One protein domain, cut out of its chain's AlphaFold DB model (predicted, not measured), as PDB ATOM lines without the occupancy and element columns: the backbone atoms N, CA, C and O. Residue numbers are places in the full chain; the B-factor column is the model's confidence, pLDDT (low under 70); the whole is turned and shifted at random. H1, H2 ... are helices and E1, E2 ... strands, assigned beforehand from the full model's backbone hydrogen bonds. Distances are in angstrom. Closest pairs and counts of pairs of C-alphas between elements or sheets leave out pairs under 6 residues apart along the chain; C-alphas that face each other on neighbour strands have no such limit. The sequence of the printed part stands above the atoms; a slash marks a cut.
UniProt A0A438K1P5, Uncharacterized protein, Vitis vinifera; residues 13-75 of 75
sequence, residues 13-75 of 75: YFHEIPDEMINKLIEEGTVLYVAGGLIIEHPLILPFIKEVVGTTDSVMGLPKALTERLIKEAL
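What this domain is: This is residues 13 to 75 of the 75 residues of an uncharacterized protein of Vitis vinifera (UniProt A0A438K1P5). A loose, hook-like body is followed by a helical arm: H1 and the short H2 follow each other along one side, E1 lies well away from them, the winding stretch of residues 34 to 48 runs between H2 and E1, and residues 67 to 75, most of H3, stick out at the far end. The 63 printed residues hold three named helices and one named strand, in the order H1, H2, E1, H3; the class is mostly helix, though under half of the residues are in named elements. The whole is only just loose, close to extended, with a radius of gyration of the C-alphas of 15.9 A, and spans 52 by 24 by 15 A.

Where its parts are: Start at Tyr 13 and go on to C-alpha 19 at (-51.346, 117.170, 1.936), where H1, residues 19 to 28, begins and runs 14.2 A. H2 follows at residues 30 to 33. Find C-alpha 49 at (-56.608, 121.534, 16.081); from there E1, residues 49 to 53, runs 11.2 A. H3, residues 64 to 74, runs 15.5 A to C-alpha 74 at (-90.427, 109.272, 28.830).

How they stand to each other: Look at Leu 25 and Val 31: their C-alphas, the closest of H1 and H2, are 6.4 A apart, and the two helices are close but not clearly touching. E1 pairs with no named strand, but residues 13 to 14 pair with its residues 49 to 51, antiparallel. H1 and E1 are apart, and H3 is apart from H1, H2 and E1. In H1 and H3 every O i to N i+4 pair is within hydrogen-bond range; H2 is too short for such a pair.

The domain as a whole: The C-alphas of Glu 20 and Leu 75, the two farthest apart, are 52.1 A from each other. The printed part has no cut. The link from H2 to E1 is long, with 15 residues. Read the B-factor column at residues 55 to 63: there the model's pLDDT is under 70.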
ATOM      1  N   TYR A  13     -62.156 123.890  14.590       91.00
ATOM      2  CA  TYR A  13     -61.343 124.763  13.766       91.00
ATOM      3  C   TYR A  13     -59.959 124.147  13.645       91.00
ATOM      4  O   TYR A  13     -59.320 123.844  14.654       91.00
ATOM      5  N   PHE A  14     -59.493 123.994  12.411       93.12
ATOM      6  CA  PHE A  14     -58.170 123.467  12.113       93.12
ATOM      7  C   PHE A  14     -57.255 124.579  11.596       93.12
ATOM      8  O   PHE A  14     -57.702 125.534  10.954       93.12
ATOM      9  N   HIS A  15     -55.965 124.447  11.876       94.00
ATOM     10  CA  HIS A  15     -54.917 125.025  11.052       94.00
ATOM     11  C   HIS A  15     -54.884 124.322   9.689       94.00
ATOM     12  O   HIS A  15     -55.506 123.278   9.502       94.00
ATOM     13  N   GLU A  16     -54.168 124.897   8.726       95.31
ATOM     14  CA  GLU A  16     -53.969 124.243   7.434       95.31
ATOM     15  C   GLU A  16     -53.269 122.892   7.639       95.31
ATOM     16  O   GLU A  16     -52.211 122.821   8.269       95.31
ATOM     17  N   ILE A  17     -53.901 121.821   7.153       94.06
ATOM     18  CA  ILE A  17     -53.381 120.456   7.244       94.06
ATOM     19  C   ILE A  17     -52.605 120.181   5.952       94.06
ATOM     20  O   ILE A  17     -53.209 120.229   4.881       94.06
ATOM     21  N   PRO A  18     -51.298 119.881   6.017       96.06
ATOM     22  CA  PRO A  18     -50.512 119.580   4.827       96.06
ATOM     23  C   PRO A  18     -51.005 118.318   4.108       96.06
ATOM     24  O   PRO A  18     -51.314 117.316   4.758       96.06
ATOM     25  N   ASP A  19     -50.954 118.318   2.773       95.94
ATOM     26  CA  ASP A  19     -51.346 117.170   1.936       95.94
ATOM     27  C   ASP A  19     -50.602 115.878   2.304       95.94
ATOM     28  O   ASP A  19     -51.166 114.788   2.256       95.94
ATOM     29  N   GLU A  20     -49.341 115.984   2.730       96.44
ATOM     30  CA  GLU A  20     -48.560 114.834   3.194       96.44
ATOM     31  C   GLU A  20     -49.230 114.123   4.381       96.44
ATOM     32  O   GLU A  20     -49.231 112.894   4.446       96.44
ATOM     33  N   MET A  21     -49.822 114.874   5.314       94.31
ATOM     34  CA  MET A  21     -50.520 114.290   6.464       94.31
ATOM     35  C   MET A  21     -51.821 113.619   6.026       94.31
ATOM     36  O   MET A  21     -52.131 112.530   6.502       94.31
ATOM     37  N   ILE A  22     -52.546 114.233   5.086       93.81
ATOM     38  CA  ILE A  22     -53.776 113.669   4.512       93.81
ATOM     39  C   ILE A  22     -53.473 112.334   3.823       93.81
ATOM     40  O   ILE A  22     -54.153 111.342   4.079       93.81
ATOM     41  N   ASN A  23     -52.416 112.279   3.012       96.62
ATOM     42  CA  ASN A  23     -52.016 111.052   2.324       96.62
ATOM     43  C   ASN A  23     -51.631 109.941   3.308       96.62
ATOM     44  O   ASN A  23     -52.112 108.821   3.160       96.62
ATOM     45  N   LYS A  24     -50.863 110.253   4.360       96.06
ATOM     46  CA  LYS A  24     -50.522 109.273   5.410       96.06
ATOM     47  C   LYS A  24     -51.761 108.700   6.096       96.06
ATOM     48  O   LYS A  24     -51.820 107.499   6.332       96.06
ATOM     49  N   LEU A  25     -52.759 109.536   6.386       94.62
ATOM     50  CA  LEU A  25     -54.018 109.088   6.992       94.62
ATOM     51  C   LEU A  25     -54.805 108.156   6.061       94.62
ATOM     52  O   LEU A  25     -55.366 107.161   6.517       94.62
ATOM     53  N   ILE A  26     -54.833 108.455   4.760       95.12
ATOM     54  CA  ILE A  26     -55.483 107.603   3.753       95.12
ATOM     55  C   ILE A  26     -54.749 106.263   3.622       95.12
ATOM     56  O   ILE A  26     -55.405 105.223   3.578       95.12
ATOM     57  N   GLU A  27     -53.415 106.280   3.587       97.06
ATOM     58  CA  GLU A  27     -52.577 105.075   3.532       97.06
ATOM     59  C   GLU A  27     -52.750 104.188   4.773       97.06
ATOM     60  O   GLU A  27     -52.821 102.966   4.650       97.06
ATOM     61  N   GLU A  28     -52.862 104.791   5.959       95.75
ATOM     62  CA  GLU A  28     -53.150 104.083   7.212       95.75
ATOM     63  C   GLU A  28     -54.555 103.451   7.209       95.75
ATOM     64  O   GLU A  28     -54.779 102.389   7.792       95.75
ATOM     65  N   GLY A  29     -55.514 104.087   6.531       94.19
ATOM     66  CA  GLY A  29     -56.849 103.552   6.262       94.19
ATOM     67  C   GLY A  29     -57.846 103.665   7.418       94.19
ATOM     68  O   GLY A  29     -59.040 103.449   7.209       94.19
ATOM     69  N   THR A  30     -57.418 104.051   8.621       90.81
ATOM     70  CA  THR A  30     -58.290 104.228   9.800       90.81
ATOM     71  C   THR A  30     -59.375 105.284   9.573       90.81
ATOM     72  O   THR A  30     -60.530 105.082   9.955       90.81
ATOM     73  N   VAL A  31     -59.050 106.363   8.856       92.38
ATOM     74  CA  VAL A  31     -60.000 107.431   8.499       92.38
ATOM     75  C   VAL A  31     -61.119 106.974   7.555       92.38
ATOM     76  O   VAL A  31     -62.157 107.625   7.478       92.38
ATOM     77  N   LEU A  32     -60.968 105.835   6.871       93.31
ATOM     78  CA  LEU A  32     -61.986 105.307   5.954       93.31
ATOM     79  C   LEU A  32     -63.193 104.695   6.688       93.31
ATOM     80  O   LEU A  32     -64.222 104.436   6.066       93.31
ATOM     81  N   TYR A  33     -63.084 104.485   8.004       93.31
ATOM     82  CA  TYR A  33     -64.115 103.861   8.841       93.31
ATOM     83  C   TYR A  33     -64.854 104.850   9.753       93.31
ATOM     84  O   TYR A  33     -65.631 104.432  10.611       93.31
ATOM     85  N   VAL A  34     -64.632 106.156   9.584       87.62
ATOM     86  CA  VAL A  34     -65.263 107.203  10.399       87.62
ATOM     87  C   VAL A  34     -65.981 108.233   9.534       87.62
ATOM     88  O   VAL A  34     -65.637 108.473   8.376       87.62
ATOM     89  N   ALA A  35     -66.997 108.878  10.106       87.31
ATOM     90  CA  ALA A  35     -67.736 109.924   9.412       87.31
ATOM     91  C   ALA A  35     -66.820 111.113   9.078       87.31
ATOM     92  O   ALA A  35     -66.097 111.620   9.933       87.31
ATOM     93  N   GLY A  36     -66.860 111.555   7.819       87.12
ATOM     94  CA  GLY A  36     -66.084 112.706   7.350       87.12
ATOM     95  C   GLY A  36     -64.565 112.507   7.353       87.12
ATOM     96  O   GLY A  36     -63.850 113.488   7.181       87.12
ATOM     97  N   GLY A  37     -64.067 111.281   7.562       90.19
ATOM     98  CA  GLY A  37     -62.628 111.002   7.591       90.19
ATOM     99  C   GLY A  37     -61.874 111.686   8.734       90.19
ATOM    100  O   GLY A  37     -60.664 111.869   8.640       90.19
ATOM    101  N   LEU A  38     -62.577 112.101   9.794       86.38
ATOM    102  CA  LEU A  38     -62.020 112.948  10.841       86.38
ATOM    103  C   LEU A  38     -61.887 112.205  12.173       86.38
ATOM    104  O   LEU A  38     -62.877 111.801  12.777       86.38
ATOM    105  N   ILE A  39     -60.650 112.107  12.665       88.88
ATOM    106  CA  ILE A  39     -60.310 111.555  13.981       88.88
ATOM    107  C   ILE A  39     -59.501 112.610  14.738       88.88
ATOM    108  O   ILE A  39     -58.294 112.743  14.564       88.88
ATOM    109  N   ILE A  40     -60.175 113.388  15.578       86.69
ATOM    110  CA  ILE A  40     -59.573 114.504  16.333       86.69
ATOM    111  C   ILE A  40     -58.503 114.078  17.346       86.69
ATOM    112  O   ILE A  40     -57.596 114.851  17.637       86.69
ATOM    113  N   GLU A  41     -58.582 112.856  17.869       85.81
ATOM    114  CA  GLU A  41     -57.596 112.322  18.819       85.81
ATOM    115  C   GLU A  41     -56.386 111.689  18.113       85.81
ATOM    116  O   GLU A  41     -55.441 111.250  18.767       85.81
ATOM    117  N   HIS A  42     -56.390 111.640  16.776       91.06
ATOM    118  CA  HIS A  42     -55.303 111.029  16.028       91.06
ATOM    119  C   HIS A  42     -54.017 111.865  16.139       91.06
ATOM    120  O   HIS A  42     -54.071 113.078  15.909       91.06
ATOM    121  N   PRO A  43     -52.838 111.260  16.391       92.94
ATOM    122  CA  PRO A  43     -51.583 111.999  16.562       92.94
ATOM    123  C   PRO A  43     -51.202 112.902  15.383       92.94
ATOM    124  O   PRO A  43     -50.567 113.932  15.590       92.94
ATOM    125  N   LEU A  44     -51.589 112.537  14.153       92.94
ATOM    126  CA  LEU A  44     -51.334 113.350  12.954       92.94
ATOM    127  C   LEU A  44     -52.310 114.521  12.778       92.94
ATOM    128  O   LEU A  44     -52.022 115.420  12.002       92.94
ATOM    129  N   ILE A  45     -53.455 114.517  13.462       92.25
ATOM    130  CA  ILE A  45     -54.483 115.565  13.357       92.25
ATOM    131  C   ILE A  45     -54.450 116.498  14.567       92.25
ATOM    132  O   ILE A  45     -54.621 117.706  14.410       92.25
ATOM    133  N   LEU A  46     -54.179 115.957  15.757       92.31
ATOM    134  CA  LEU A  46     -54.161 116.684  17.026       92.31
ATOM    135  C   LEU A  46     -53.343 117.997  16.991       92.31
ATOM    136  O   LEU A  46     -53.854 119.002  17.486       92.31
ATOM    137  N   PRO A  47     -52.143 118.063  16.371       94.50
ATOM    138  CA  PRO A  47     -51.359 119.300  16.300       94.50
ATOM    139  C   PRO A  47     -52.009 120.410  15.465       94.50
ATOM    140  O   PRO A  47     -51.643 121.574  15.603       94.50
ATOM    141  N   PHE A  48     -52.952 120.062  14.588       93.88
ATOM    142  CA  PHE A  48     -53.630 121.002  13.701       93.88
ATOM    143  C   PHE A  48     -54.952 121.505  14.275       93.88
ATOM    144  O   PHE A  48     -55.585 122.357  13.657       93.88
ATOM    145  N   ILE A  49     -55.389 121.031  15.443       91.62
ATOM    146  CA  ILE A  49     -56.608 121.534  16.081       91.62
ATOM    147  C   ILE A  49     -56.314 122.903  16.695       91.62
ATOM    148  O   ILE A  49     -55.552 123.024  17.651       91.62
ATOM    149  N   LYS A  50     -56.950 123.941  16.149       92.56
ATOM    150  CA  LYS A  50     -56.854 125.316  16.645       92.56
ATOM    151  C   LYS A  50     -57.804 125.550  17.814       92.56
ATOM    152  O   LYS A  50     -57.425 126.153  18.812       92.56
ATOM    153  N   GLU A  51     -59.054 125.126  17.663       87.88
ATOM    154  CA  GLU A  51     -60.105 125.379  18.646       87.88
ATOM    155  C   GLU A  51     -61.244 124.371  18.492       87.88
ATOM    156  O   GLU A  51     -61.594 123.969  17.380       87.88
ATOM    157  N   VAL A  52     -61.852 123.992  19.616       84.75
ATOM    158  CA  VAL A  52     -63.067 123.177  19.663       84.75
ATOM    159  C   VAL A  52     -64.139 123.982  20.391       84.75
ATOM    160  O   VAL A  52     -63.989 124.289  21.571       84.75
ATOM    161  N   VAL A  53     -65.220 124.323  19.691       82.12
ATOM    162  CA  VAL A  53     -66.342 125.101  20.231       82.12
ATOM    163  C   VAL A  53     -67.561 124.191  20.365       82.12
ATOM    164  O   VAL A  53     -68.080 123.670  19.377       82.12
ATOM    165  N   GLY A  54     -68.014 123.993  21.603       73.44
ATOM    166  CA  GLY A  54     -69.134 123.117  21.961       73.44
ATOM    167  C   GLY A  54     -68.869 122.368  23.269       73.44
ATOM    168  O   GLY A  54     -67.841 122.568  23.911       73.44
ATOM    169  N   THR A  55     -69.791 121.499  23.687       61.41
ATOM    170  CA  THR A  55     -69.556 120.594  24.824       61.41
ATOM    171  C   THR A  55     -68.881 119.307  24.341       61.41
ATOM    172  O   THR A  55     -69.372 118.649  23.421       61.41
ATOM    173  N   THR A  56     -67.770 118.917  24.976       52.00
ATOM    174  CA  THR A  56     -67.019 117.676  24.691       52.00
ATOM    175  C   THR A  56     -67.877 116.412  24.808       52.00
ATOM    176  O   THR A  56     -67.597 115.420  24.146       52.00
ATOM    177  N   ASP A  57     -68.987 116.454  25.545       48.28
ATOM    178  CA  ASP A  57     -69.954 115.349  25.638       48.28
ATOM    179  C   ASP A  57     -70.619 114.997  24.291       48.28
ATOM    180  O   ASP A  57     -71.141 113.897  24.120       48.28
ATOM    181  N   SER A  58     -70.594 115.915  23.319       51.28
ATOM    182  CA  SER A  58     -71.117 115.692  21.961       51.28
ATOM    183  C   SER A  58     -70.110 115.010  21.038       51.28
ATOM    184  O   SER A  58     -70.496 114.437  20.023       51.28
ATOM    185  N   VAL A  59     -68.826 115.050  21.399       50.94
ATOM    186  CA  VAL A  59     -67.729 114.427  20.652       50.94
ATOM    187  C   VAL A  59     -67.805 112.901  20.743       50.94
ATOM    188  O   VAL A  59     -67.545 112.207  19.768       50.94
ATOM    189  N   MET A  60     -68.218 112.368  21.898       54.28
ATOM    190  CA  MET A  60     -68.251 110.924  22.165       54.28
ATOM    191  C   MET A  60     -69.559 110.236  21.725       54.28
ATOM    192  O   MET A  60     -69.811 109.092  22.096       54.28
ATOM    193  N   GLY A  61     -70.422 110.923  20.967       60.09
ATOM    194  CA  GLY A  61     -71.644 110.347  20.392       60.09
ATOM    195  C   GLY A  61     -72.832 110.178  21.350       60.09
ATOM    196  O   GLY A  61     -73.925 109.858  20.887       60.09
ATOM    197  N   LEU A  62     -72.671 110.432  22.657       66.94
ATOM    198  CA  LEU A  62     -73.763 110.376  23.634       66.94
ATOM    199  C   LEU A  62     -73.778 111.613  24.553       66.94
ATOM    200  O   LEU A  62     -73.079 111.637  25.570       66.94
ATOM    201  N   PRO A  63     -74.629 112.614  24.271       69.31
ATOM    202  CA  PRO A  63     -74.785 113.772  25.144       69.31
ATOM    203  C   PRO A  63     -75.498 113.358  26.441       69.31
ATOM    204  O   PRO A  63     -76.727 113.249  26.488       69.31
ATOM    205  N   LYS A  64     -74.732 113.111  27.511       78.25
ATOM    206  CA  LYS A  64     -75.229 112.530  28.778       78.25
ATOM    207  C   LYS A  64     -76.355 113.346  29.413       78.25
ATOM    208  O   LYS A  64     -77.390 112.781  29.749       78.25
ATOM    209  N   ALA A  65     -76.200 114.669  29.495       78.25
ATOM    210  CA  ALA A  65     -77.218 115.556  30.064       78.25
ATOM    211  C   ALA A  65     -78.536 115.527  29.268       78.25
ATOM    212  O   ALA A  65     -79.624 115.546  29.843       78.25
ATOM    213  N   LEU A  66     -78.446 115.443  27.935       76.19
ATOM    214  CA  LEU A  66     -79.626 115.325  27.084       76.19
ATOM    215  C   LEU A  66     -80.284 113.949  27.232       76.19
ATOM    216  O   LEU A  66     -81.503 113.859  27.346       76.19
ATOM    217  N   THR A  67     -79.471 112.894  27.263       82.62
ATOM    218  CA  THR A  67     -79.930 111.511  27.437       82.62
ATOM    219  C   THR A  67     -80.673 111.352  28.763       82.62
ATOM    220  O   THR A  67     -81.773 110.809  28.791       82.62
ATOM    221  N   GLU A  68     -80.126 111.893  29.853       88.31
ATOM    222  CA  GLU A  68     -80.761 111.865  31.173       88.31
ATOM    223  C   GLU A  68     -82.110 112.596  31.183       88.31
ATOM    224  O   GLU A  68     -83.089 112.079  31.727       88.31
ATOM    225  N   ARG A  69     -82.188 113.783  30.565       87.25
ATOM    226  CA  ARG A  69     -83.442 114.541  30.477       87.25
ATOM    227  C   ARG A  69     -84.519 113.758  29.722       87.25
ATOM    228  O   ARG A  69     -85.639 113.659  30.209       87.25
ATOM    229  N   LEU A  70     -84.172 113.170  28.575       86.06
ATOM    230  CA  LEU A  70     -85.119 112.419  27.744       86.06
ATOM    231  C   LEU A  70     -85.629 111.144  28.428       86.06
ATOM    232  O   LEU A  70     -86.804 110.821  28.290       86.06
ATOM    233  N   ILE A  71     -84.790 110.448  29.206       93.50
ATOM    234  CA  ILE A  71     -85.233 109.293  30.006       93.50
ATOM    235  C   ILE A  71     -86.284 109.723  31.039       93.50
ATOM    236  O   ILE A  71     -87.285 109.035  31.202       93.50
ATOM    237  N   LYS A  72     -86.089 110.866  31.711       92.31
ATOM    238  CA  LYS A  72     -87.054 111.391  32.694       92.31
ATOM    239  C   LYS A  72     -88.368 111.854  32.061       92.31
ATOM    240  O   LYS A  72     -89.393 111.758  32.712       92.31
ATOM    241  N   GLU A  73     -88.336 112.378  30.836       90.25
ATOM    242  CA  GLU A  73     -89.543 112.812  30.111       90.25
ATOM    243  C   GLU A  73     -90.380 111.637  29.573       90.25
ATOM    244  O   GLU A  73     -91.569 111.806  29.313       90.25
ATOM    245  N   ALA A  74     -89.769 110.465  29.371       86.12
ATOM    246  CA  ALA A  74     -90.427 109.272  28.830       86.12
ATOM    247  C   ALA A  74     -91.017 108.329  29.899       86.12
ATOM    248  O   ALA A  74     -91.716 107.379  29.538       86.12
ATOM    249  N   LEU A  75     -90.703 108.564  31.178       74.62
ATOM    250  CA  LEU A  75     -91.219 107.842  32.348       74.62
ATOM    251  C   LEU A  75     -92.410 108.584  32.962       74.62
ATOM    252  O   LEU A  75     -93.353 107.886  33.396       74.62
TER     253      LEU A  75